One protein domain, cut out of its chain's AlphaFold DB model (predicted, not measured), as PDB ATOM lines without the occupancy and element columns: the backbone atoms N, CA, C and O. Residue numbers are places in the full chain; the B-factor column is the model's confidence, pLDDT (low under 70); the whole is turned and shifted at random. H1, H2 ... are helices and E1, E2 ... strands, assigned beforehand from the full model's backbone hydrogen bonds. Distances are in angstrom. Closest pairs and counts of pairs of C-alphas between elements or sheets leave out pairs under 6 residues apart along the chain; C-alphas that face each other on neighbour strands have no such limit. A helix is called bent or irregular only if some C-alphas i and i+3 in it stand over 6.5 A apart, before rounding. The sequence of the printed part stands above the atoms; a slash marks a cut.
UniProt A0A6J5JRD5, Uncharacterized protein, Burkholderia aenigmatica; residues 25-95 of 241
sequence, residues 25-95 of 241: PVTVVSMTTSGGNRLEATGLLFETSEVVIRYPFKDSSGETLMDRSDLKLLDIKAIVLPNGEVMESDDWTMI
ATOM      1  N   PRO A  25       7.118 122.613  65.623       65.44
ATOM      2  CA  PRO A  25       6.860 124.044  65.619       65.44
ATOM      3  C   PRO A  25       7.903 124.714  64.724       65.44
ATOM      4  O   PRO A  25       9.098 124.566  64.949       65.44
ATOM      5  N   VAL A  26       7.453 125.440  63.711       69.38
ATOM      6  CA  VAL A  26       8.335 126.166  62.790       69.38
ATOM      7  C   VAL A  26       7.928 127.626  62.722       69.38
ATOM      8  O   VAL A  26       6.773 127.971  62.985       69.38
ATOM      9  N   THR A  27       8.861 128.490  62.351       80.19
ATOM     10  CA  THR A  27       8.540 129.873  62.002       80.19
ATOM     11  C   THR A  27       8.379 129.958  60.498       80.19
ATOM     12  O   THR A  27       9.322 129.725  59.752       80.19
ATOM     13  N   VAL A  28       7.178 130.283  60.040       82.19
ATOM     14  CA  VAL A  28       6.890 130.488  58.623       82.19
ATOM     15  C   VAL A  28       7.240 131.920  58.279       82.19
ATOM     16  O   VAL A  28       6.680 132.849  58.864       82.19
ATOM     17  N   VAL A  29       8.151 132.095  57.329       84.94
ATOM     18  CA  VAL A  29       8.621 133.410  56.903       84.94
ATOM     19  C   VAL A  29       7.980 133.749  55.570       84.94
ATOM     20  O   VAL A  29       8.034 132.979  54.609       84.94
ATOM     21  N   SER A  30       7.388 134.932  55.506       82.94
ATOM     22  CA  SER A  30       6.804 135.463  54.282       82.94
ATOM     23  C   SER A  30       7.255 136.893  54.029       82.94
ATOM     24  O   SER A  30       7.680 137.606  54.943       82.94
ATOM     25  N   MET A  31       7.160 137.314  52.772       78.94
ATOM     26  CA  MET A  31       7.301 138.712  52.390       78.94
ATOM     27  C   MET A  31       6.015 139.228  51.756       78.94
ATOM     28  O   MET A  31       5.361 138.534  50.979       78.94
ATOM     29  N   THR A  32       5.655 140.476  52.053       70.75
ATOM     30  CA  THR A  32       4.562 141.142  51.332       70.75
ATOM     31  C   THR A  32       4.971 141.375  49.878       70.75
ATOM     32  O   THR A  32       6.008 141.997  49.628       70.75
ATOM     33  N   THR A  33       4.133 140.955  48.932       66.75
ATOM     34  CA  THR A  33       4.382 141.078  47.479       66.75
ATOM     35  C   THR A  33       4.631 142.514  46.995       66.75
ATOM     36  O   THR A  33       5.319 142.711  45.997       66.75
ATOM     37  N   SER A  34       4.112 143.527  47.698       61.25
ATOM     38  CA  SER A  34       4.187 144.940  47.298       61.25
ATOM     39  C   SER A  34       5.213 145.791  48.057       61.25
ATOM     40  O   SER A  34       5.458 146.924  47.651       61.25
ATOM     41  N   GLY A  35       5.782 145.297  49.164       59.78
ATOM     42  CA  GLY A  35       6.549 146.134  50.102       59.78
ATOM     43  C   GLY A  35       7.819 145.518  50.685       59.78
ATOM     44  O   GLY A  35       8.570 146.230  51.340       59.78
ATOM     45  N   GLY A  36       8.082 144.223  50.464       65.88
ATOM     46  CA  GLY A  36       9.287 143.554  50.977       65.88
ATOM     47  C   GLY A  36       9.373 143.434  52.506       65.88
ATOM     48  O   GLY A  36      10.409 143.027  53.025       65.88
ATOM     49  N   ASN A  37       8.306 143.764  53.239       75.19
ATOM     50  CA  ASN A  37       8.278 143.602  54.687       75.19
ATOM     51  C   ASN A  37       8.252 142.112  55.035       75.19
ATOM     52  O   ASN A  37       7.407 141.370  54.525       75.19
ATOM     53  N   ARG A  38       9.175 141.696  55.910       81.56
ATOM     54  CA  ARG A  38       9.235 140.339  56.456       81.56
ATOM     55  C   ARG A  38       8.148 140.168  57.509       81.56
ATOM     56  O   ARG A  38       8.092 140.935  58.469       81.56
ATOM     57  N   LEU A  39       7.328 139.144  57.325       83.19
ATOM     58  CA  LEU A  39       6.280 138.740  58.247       83.19
ATOM     59  C   LEU A  39       6.508 137.298  58.679       83.19
ATOM     60  O   LEU A  39       6.947 136.461  57.889       83.19
ATOM     61  N   GLU A  40       6.161 137.005  59.923       84.06
ATOM     62  CA  GLU A  40       6.354 135.698  60.532       84.06
ATOM     63  C   GLU A  40       5.043 135.174  61.118       84.06
ATOM     64  O   GLU A  40       4.262 135.909  61.724       84.06
ATOM     65  N   ALA A  41       4.797 133.884  60.931       78.06
ATOM     66  CA  ALA A  41       3.712 133.160  61.579       78.06
ATOM     67  C   ALA A  41       4.252 131.878  62.205       78.06
ATOM     68  O   ALA A  41       5.273 131.336  61.786       78.06
ATOM     69  N   THR A  42       3.544 131.353  63.198       78.62
ATOM     70  CA  THR A  42       3.845 130.012  63.703       78.62
ATOM     71  C   THR A  42       3.299 128.976  62.725       78.62
ATOM     72  O   THR A  42       2.166 129.087  62.269       78.62
ATOM     73  N   GLY A  43       4.070 127.939  62.433       71.19
ATOM     74  CA  GLY A  43       3.662 126.785  61.645       71.19
ATOM     75  C   GLY A  43       3.827 125.485  62.420       71.19
ATOM     76  O   GLY A  43       4.485 125.430  63.459       71.19
ATOM     77  N   LEU A  44       3.195 124.443  61.901       70.31
ATOM     78  CA  LEU A  44       3.367 123.063  62.326       70.31
ATOM     79  C   LEU A  44       3.805 122.261  61.106       70.31
ATOM     80  O   LEU A  44       2.974 122.003  60.238       70.31
ATOM     81  N   LEU A  45       5.088 121.919  61.034       72.88
ATOM     82  CA  LEU A  45       5.630 120.995  60.043       72.88
ATOM     83  C   LEU A  45       5.349 119.548  60.499       72.88
ATOM     84  O   LEU A  45       5.270 119.263  61.696       72.88
ATOM     85  N   PHE A  46       5.148 118.643  59.552       68.31
ATOM     86  CA  PHE A  46       4.933 117.208  59.740       68.31
ATOM     87  C   PHE A  46       6.022 116.433  58.981       68.31
ATOM     88  O   PHE A  46       6.618 116.971  58.053       68.31
ATOM     89  N   GLU A  47       6.266 115.168  59.339       64.06
ATOM     90  CA  GLU A  47       7.312 114.329  58.709       64.06
ATOM     91  C   GLU A  47       7.143 114.131  57.203       64.06
ATOM     92  O   GLU A  47       8.102 113.880  56.484       64.06
ATOM     93  N   THR A  48       5.917 114.269  56.708       66.69
ATOM     94  CA  THR A  48       5.574 114.235  55.283       66.69
ATOM     95  C   THR A  48       6.005 115.495  54.528       66.69
ATOM     96  O   THR A  48       5.575 115.706  53.395       66.69
ATOM     97  N   SER A  49       6.800 116.359  55.162       73.25
ATOM     98  CA  SER A  49       7.124 117.707  54.707       73.25
ATOM     99  C   SER A  49       5.893 118.594  54.496       73.25
ATOM    100  O   SER A  49       5.916 119.549  53.726       73.25
ATOM    101  N   GLU A  50       4.786 118.305  55.178       75.94
ATOM    102  CA  GLU A  50       3.579 119.130  55.124       75.94
ATOM    103  C   GLU A  50       3.600 120.188  56.234       75.94
ATOM    104  O   GLU A  50       4.006 119.896  57.355       75.94
ATOM    105  N   VAL A  51       3.130 121.409  55.968       76.19
ATOM    106  CA  VAL A  51       3.099 122.509  56.947       76.19
ATOM    107  C   VAL A  51       1.700 123.089  57.079       76.19
ATOM    108  O   VAL A  51       1.095 123.531  56.103       76.19
ATOM    109  N   VAL A  52       1.209 123.177  58.313       74.75
ATOM    110  CA  VAL A  52       0.003 123.938  58.659       74.75
ATOM    111  C   VAL A  52       0.408 125.276  59.258       74.75
ATOM    112  O   VAL A  52       1.000 125.328  60.335       74.75
ATOM    113  N   ILE A  53       0.036 126.371  58.599       78.44
ATOM    114  CA  ILE A  53       0.275 127.727  59.102       78.44
ATOM    115  C   ILE A  53      -0.794 128.095  60.132       78.44
ATOM    116  O   ILE A  53      -1.998 127.977  59.889       78.44
ATOM    117  N   ARG A  54      -0.355 128.589  61.288       72.56
ATOM    118  CA  ARG A  54      -1.211 129.140  62.338       72.56
ATOM    119  C   ARG A  54      -1.226 130.659  62.212       72.56
ATOM    120  O   ARG A  54      -0.350 131.349  62.721       72.56
ATOM    121  N   TYR A  55      -2.250 131.153  61.527       74.56
ATOM    122  CA  TYR A  55      -2.549 132.579  61.412       74.56
ATOM    123  C   TYR A  55      -2.821 133.216  62.786       74.56
ATOM    124  O   TYR A  55      -3.303 132.520  63.689       74.56
ATOM    125  N   PRO A  56      -2.568 134.528  62.940       78.12
ATOM    126  CA  PRO A  56      -2.161 135.482  61.897       78.12
ATOM    127  C   PRO A  56      -0.641 135.630  61.700       78.12
ATOM    128  O   PRO A  56       0.145 135.226  62.558       78.12
ATOM    129  N   PHE A  57      -0.245 136.265  60.590       81.31
ATOM    130  CA  PHE A  57       1.124 136.740  60.365       81.31
ATOM    131  C   PHE A  57       1.374 138.062  61.098       81.31
ATOM    132  O   PHE A  57       0.520 138.958  61.122       81.31
ATOM    133  N   LYS A  58       2.571 138.180  61.674       82.31
ATOM    134  CA  LYS A  58       3.015 139.327  62.468       82.31
ATOM    135  C   LYS A  58       4.306 139.915  61.914       82.31
ATOM    136  O   LYS A  58       5.088 139.195  61.300       82.31
ATOM    137  N   ASP A  59       4.540 141.205  62.129       81.44
ATOM    138  CA  ASP A  59       5.846 141.811  61.843       81.44
ATOM    139  C   ASP A  59       6.846 141.638  62.999       81.44
ATOM    140  O   ASP A  59       6.562 141.023  64.028       81.44
ATOM    141  N   SER A  60       8.032 142.229  62.834       75.94
ATOM    142  CA  SER A  60       9.097 142.257  63.840       75.94
ATOM    143  C   SER A  60       8.734 143.001  65.131       75.94
ATOM    144  O   SER A  60       9.430 142.837  66.133       75.94
ATOM    145  N   SER A  61       7.663 143.799  65.137       76.25
ATOM    146  CA  SER A  61       7.128 144.447  66.338       76.25
ATOM    147  C   SER A  61       6.094 143.578  67.069       76.25
ATOM    148  O   SER A  61       5.709 143.884  68.200       76.25
ATOM    149  N   GLY A  62       5.679 142.462  66.457       68.81
ATOM    150  CA  GLY A  62       4.647 141.564  66.963       68.81
ATOM    151  C   GLY A  62       3.223 142.026  66.647       68.81
ATOM    152  O   GLY A  62       2.269 141.395  67.120       68.81
ATOM    153  N   GLU A  63       3.064 143.091  65.856       77.06
ATOM    154  CA  GLU A  63       1.761 143.576  65.415       77.06
ATOM    155  C   GLU A  63       1.165 142.601  64.397       77.06
ATOM    156  O   GLU A  63       1.850 142.065  63.527       77.06
ATOM    157  N   THR A  64      -0.129 142.324  64.542       73.69
ATOM    158  CA  THR A  64      -0.860 141.451  63.623       73.69
ATOM    159  C   THR A  64      -1.200 142.226  62.363       73.69
ATOM    160  O   THR A  64      -1.914 143.222  62.442       73.69
ATOM    161  N   LEU A  65      -0.716 141.758  61.214       69.25
ATOM    162  CA  LEU A  65      -0.863 142.494  59.957       69.25
ATOM    163  C   LEU A  65      -1.708 141.774  58.914       69.25
ATOM    164  O   LEU A  65      -2.346 142.447  58.109       69.25
ATOM    165  N   MET A  66      -1.706 140.438  58.892       71.31
ATOM    166  CA  MET A  66      -2.416 139.683  57.856       71.31
ATOM    167  C   MET A  66      -3.050 138.398  58.390       71.31
ATOM    168  O   MET A  66      -2.396 137.570  59.034       71.31
ATOM    169  N   ASP A  67      -4.330 138.232  58.058       69.00
ATOM    170  CA  ASP A  67      -5.135 137.051  58.355       69.00
ATOM    171  C   ASP A  67      -5.166 136.083  57.160       69.00
ATOM    172  O   ASP A  67      -4.689 136.369  56.060       69.00
ATOM    173  N   ARG A  68      -5.759 134.897  57.357       61.97
ATOM    174  CA  ARG A  68      -5.825 133.830  56.339       61.97
ATOM    175  C   ARG A  68      -6.457 134.274  55.010       61.97
ATOM    176  O   ARG A  68      -6.117 133.722  53.968       61.97
ATOM    177  N   SER A  69      -7.372 135.245  55.026       64.56
ATOM    178  CA  SER A  69      -8.016 135.785  53.818       64.56
ATOM    179  C   SER A  69      -7.041 136.471  52.856       64.56
ATOM    180  O   SER A  69      -7.321 136.526  51.658       64.56
ATOM    181  N   ASP A  70      -5.890 136.928  53.357       68.56
ATOM    182  CA  ASP A  70      -4.920 137.746  52.622       68.56
ATOM    183  C   ASP A  70      -3.733 136.935  52.082       68.56
ATOM    184  O   ASP A  70      -2.777 137.490  51.545       68.56
ATOM    185  N   LEU A  71      -3.817 135.602  52.151       66.62
ATOM    186  CA  LEU A  71      -2.809 134.639  51.689       66.62
ATOM    187  C   LEU A  71      -2.241 134.927  50.290       66.62
ATOM    188  O   LEU A  71      -1.059 134.720  50.049       66.62
ATOM    189  N   LYS A  72      -3.069 135.426  49.363       71.81
ATOM    190  CA  LYS A  72      -2.652 135.743  47.983       71.81
ATOM    191  C   LYS A  72      -1.666 136.914  47.891       71.81
ATOM    192  O   LYS A  72      -1.081 137.124  46.834       71.81
ATOM    193  N   LEU A  73      -1.538 137.703  48.958       71.50
ATOM    194  CA  LEU A  73      -0.655 138.867  49.040       71.50
ATOM    195  C   LEU A  73       0.703 138.529  49.672       71.50
ATOM    196  O   LEU A  73       1.601 139.379  49.661       71.50
ATOM    197  N   LEU A  74       0.848 137.305  50.192       76.12
ATOM    198  CA  LEU A  74       2.041 136.795  50.853       76.12
ATOM    199  C   LEU A  74       2.859 135.918  49.906       76.12
ATOM    200  O   LEU A  74       2.343 134.999  49.275       76.12
ATOM    201  N   ASP A  75       4.155 136.189  49.858       80.75
ATOM    202  CA  ASP A  75       5.159 135.341  49.225       80.75
ATOM    203  C   ASP A  75       5.825 134.497  50.321       80.75
ATOM    204  O   ASP A  75       6.704 134.977  51.043       80.75
ATOM    205  N   ILE A  76       5.320 133.277  50.525       81.62
ATOM    206  CA  ILE A  76       5.804 132.345  51.551       81.62
ATOM    207  C   ILE A  76       6.896 131.481  50.922       81.62
ATOM    208  O   ILE A  76       6.607 130.668  50.049       81.62
ATOM    209  N   LYS A  77       8.141 131.668  51.367       75.69
ATOM    210  CA  LYS A  77       9.322 131.081  50.710       75.69
ATOM    211  C   LYS A  77      10.090 130.088  51.554       75.69
ATOM    212  O   LYS A  77      10.779 129.246  51.002       75.69
ATOM    213  N   ALA A  78       9.980 130.181  52.871       84.25
ATOM    214  CA  ALA A  78      10.762 129.334  53.747       84.25
ATOM    215  C   ALA A  78      10.084 129.136  55.096       84.25
ATOM    216  O   ALA A  78       9.275 129.956  55.554       84.25
ATOM    217  N   ILE A  79      10.480 128.057  55.753       80.25
ATOM    218  CA  ILE A  79      10.248 127.837  57.172       80.25
ATOM    219  C   ILE A  79      11.592 127.788  57.891       80.25
ATOM    220  O   ILE A  79      12.595 127.347  57.338       80.25
ATOM    221  N   VAL A  80      11.604 128.247  59.134       74.81
ATOM    222  CA  VAL A  80      12.753 128.143  60.030       74.81
ATOM    223  C   VAL A  80      12.433 127.093  61.082       74.81
ATOM    224  O   VAL A  80      11.416 127.187  61.780       74.81
ATOM    225  N   LEU A  81      13.290 126.085  61.164       71.81
ATOM    226  CA  LEU A  81      13.228 124.999  62.130       71.81
ATOM    227  C   LEU A  81      13.643 125.483  63.535       71.81
ATOM    228  O   LEU A  81      14.312 126.511  63.667       71.81
ATOM    229  N   PRO A  82      13.292 124.754  64.614       59.06
ATOM    230  CA  PRO A  82      13.672 125.119  65.986       59.06
ATOM    231  C   PRO A  82      15.180 125.271  66.217       59.06
ATOM    232  O   PRO A  82      15.597 126.062  67.060       59.06
ATOM    233  N   ASN A  83      15.992 124.524  65.468       61.31
ATOM    234  CA  ASN A  83      17.455 124.601  65.495       61.31
ATOM    235  C   ASN A  83      18.012 125.832  64.741       61.31
ATOM    236  O   ASN A  83      19.222 126.044  64.734       61.31
ATOM    237  N   GLY A  84      17.149 126.645  64.119       61.41
ATOM    238  CA  GLY A  84      17.515 127.819  63.326       61.41
ATOM    239  C   GLY A  84      17.826 127.528  61.855       61.41
ATOM    240  O   GLY A  84      18.107 128.464  61.107       61.41
ATOM    241  N   GLU A  85      17.769 126.266  61.428       73.62
ATOM    242  CA  GLU A  85      17.949 125.876  60.031       73.62
ATOM    243  C   GLU A  85      16.766 126.336  59.173       73.62
ATOM    244  O   GLU A  85      15.621 126.378  59.627       73.62
ATOM    245  N   VAL A  86      17.050 126.709  57.927       78.81
ATOM    246  CA  VAL A  86      16.052 127.221  56.985       78.81
ATOM    247  C   VAL A  86      15.748 126.140  55.957       78.81
ATOM    248  O   VAL A  86      16.659 125.674  55.278       78.81
ATOM    249  N   MET A  87      14.472 125.776  55.824       79.38
ATOM    250  CA  MET A  87      13.972 124.927  54.741       79.38
ATOM    251  C   MET A  87      13.249 125.789  53.706       79.38
ATOM    252  O   MET A  87      12.300 126.513  54.033       79.38
ATOM    253  N   GLU A  88      13.693 125.693  52.458       81.25
ATOM    254  CA  GLU A  88      13.136 126.428  51.322       81.25
ATOM    255  C   GLU A  88      11.806 125.813  50.858       81.25
ATOM    256  O   GLU A  88      11.497 124.658  51.148       81.25
ATOM    257  N   SER A  89      10.990 126.589  50.140       75.81
ATOM    258  CA  SER A  89       9.626 126.211  49.733       75.81
ATOM    259  C   SER A  89       9.526 124.939  48.896       75.81
ATOM    260  O   SER A  89       8.452 124.351  48.840       75.81
ATOM    261  N   ASP A  90      10.606 124.529  48.237       78.44
ATOM    262  CA  ASP A  90      10.617 123.337  47.383       78.44
ATOM    263  C   ASP A  90      10.691 122.034  48.201       78.44
ATOM    264  O   ASP A  90      10.333 120.968  47.698       78.44
ATOM    265  N   ASP A  91      11.092 122.121  49.474       75.44
ATOM    266  CA  ASP A  91      11.287 120.974  50.366       75.44
ATOM    267  C   ASP A  91      10.070 120.689  51.263       75.44
ATOM    268  O   ASP A  91      10.087 119.741  52.053       75.44
ATOM    269  N   TRP A  92       9.009 121.499  51.172       80.75
ATOM    270  CA  TRP A  92       7.788 121.337  51.964       80.75
ATOM    271  C   TRP A  92       6.532 121.805  51.227       80.75
ATOM    272  O   TRP A  92       6.574 122.482  50.208       80.75
ATOM    273  N   THR A  93       5.360 121.414  51.722       82.56
ATOM    274  CA  THR A  93       4.068 121.759  51.117       82.56
ATOM    275  C   THR A  93       3.106 122.300  52.161       82.56
ATOM    276  O   THR A  93       2.876 121.689  53.200       82.56
ATOM    277  N   MET A  94       2.499 123.454  51.884       81.06
ATOM    278  CA  MET A  94       1.460 124.010  52.749       81.06
ATOM    279  C   MET A  94       0.161 123.203  52.634       81.06
ATOM    280  O   MET A  94      -0.332 122.969  51.530       81.06
ATOM    281  N   ILE A  95      -0.446 122.864  53.771       74.94
ATOM    282  CA  ILE A  95      -1.768 122.232  53.848       74.94
ATOM    283  C   ILE A  95      -2.720 123.039  54.741       74.94
ATOM    284  O   ILE A  95      -2.323 123.693  55.707       74.94
TER     285      ILE A  95
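Overview. This is residues 25 to 95 of the 241 residues of an uncharacterized protein of Burkholderia aenigmatica (UniProt A0A6J5JRD5). One strongly twisted sheet of six strands curls into a small trough, and its open side, between E3 and E5, is spanned by H1 at one end and by the tail after E6 at the other, where residues 93 to 94 come back to E3. E1 and E2 make the middle of the sheet, and the short strands E4 and E6 are its two edges. The printed part has 71 residues, with six named strands and one named helix in the order E1, E2, E3, E4, H1, E5, E6; the sheet runs E4, E3, E2, E1, E5, E6, all antiparallel, and the class is mostly strand. The whole is compact, with a radius of gyration of the C-alphas of 11.4 A, and rounded, with spans of 31 by 23 by 18 A.

Along the chain. Find C-alpha 25 at (6.860, 124.044, 65.619), where E1 begins; residues 25 to 32 cover 22.4 A. E2, residues 38 to 45, covers 20.0 A and bends by 60 degrees at residue 42. E3, residues 50 to 58, is the longest strand by residues, covers 21.5 A and bends by 69 degrees at residue 55. E4 is residues 64 to 66, and H1 is residues 68 to 73, irregular, with C-alphas 69 and 72 lying 7.9 A apart. E5, residues 74 to 80, covers 16.5 A. E6, residues 86 to 88, ends at C-alpha 88, (13.136, 126.428, 51.322).

Arrangement. Look first at E1 and E2, an antiparallel hairpin, where N 28 and O 41 are 2.8 A apart. E1 to E4 form a meander, each strand the antiparallel neighbour of the one before. Beside E2 you find E3, with N 54 and O 42 at 2.8 A, and beside E3 the edge strand E4, with N 57 and O 66 at 3.0 A. On the other side of E1 is E5, antiparallel at 149 degrees, with N 29 and O 78 at 3.0 A. The hairpin of E5 and E6 has N 79 and O 87 at 2.9 A. E3 and E5 are apart. Residues 50 to 51 of E3 pair with residues 93 to 94, parallel. H1 is on the sheet at a height of 7.6 A, but only just over none of the strands: 2 of its 6 C-alphas fall on E4 and 2 on E3. Its closest C-alpha pair with E3 is Tyr 55 and Arg 68, 6.2 A apart. In H1, 0 of 2 O i to N i+4 pairs are within hydrogen-bond range, and 2 of 3 O i to N i+3 pairs are.

Size, cuts and confidence. The two C-alphas farthest apart are those of Gly 35 and Glu 47, at 33.0 A. The printed part has no cut, and the links between its named elements are tight. In the B-factor column you find a mean pLDDT of the printed part of 74.2; 19 residues are under 70, among them residues 33 to 36, 67 to 71 and 82 to 84 of this model.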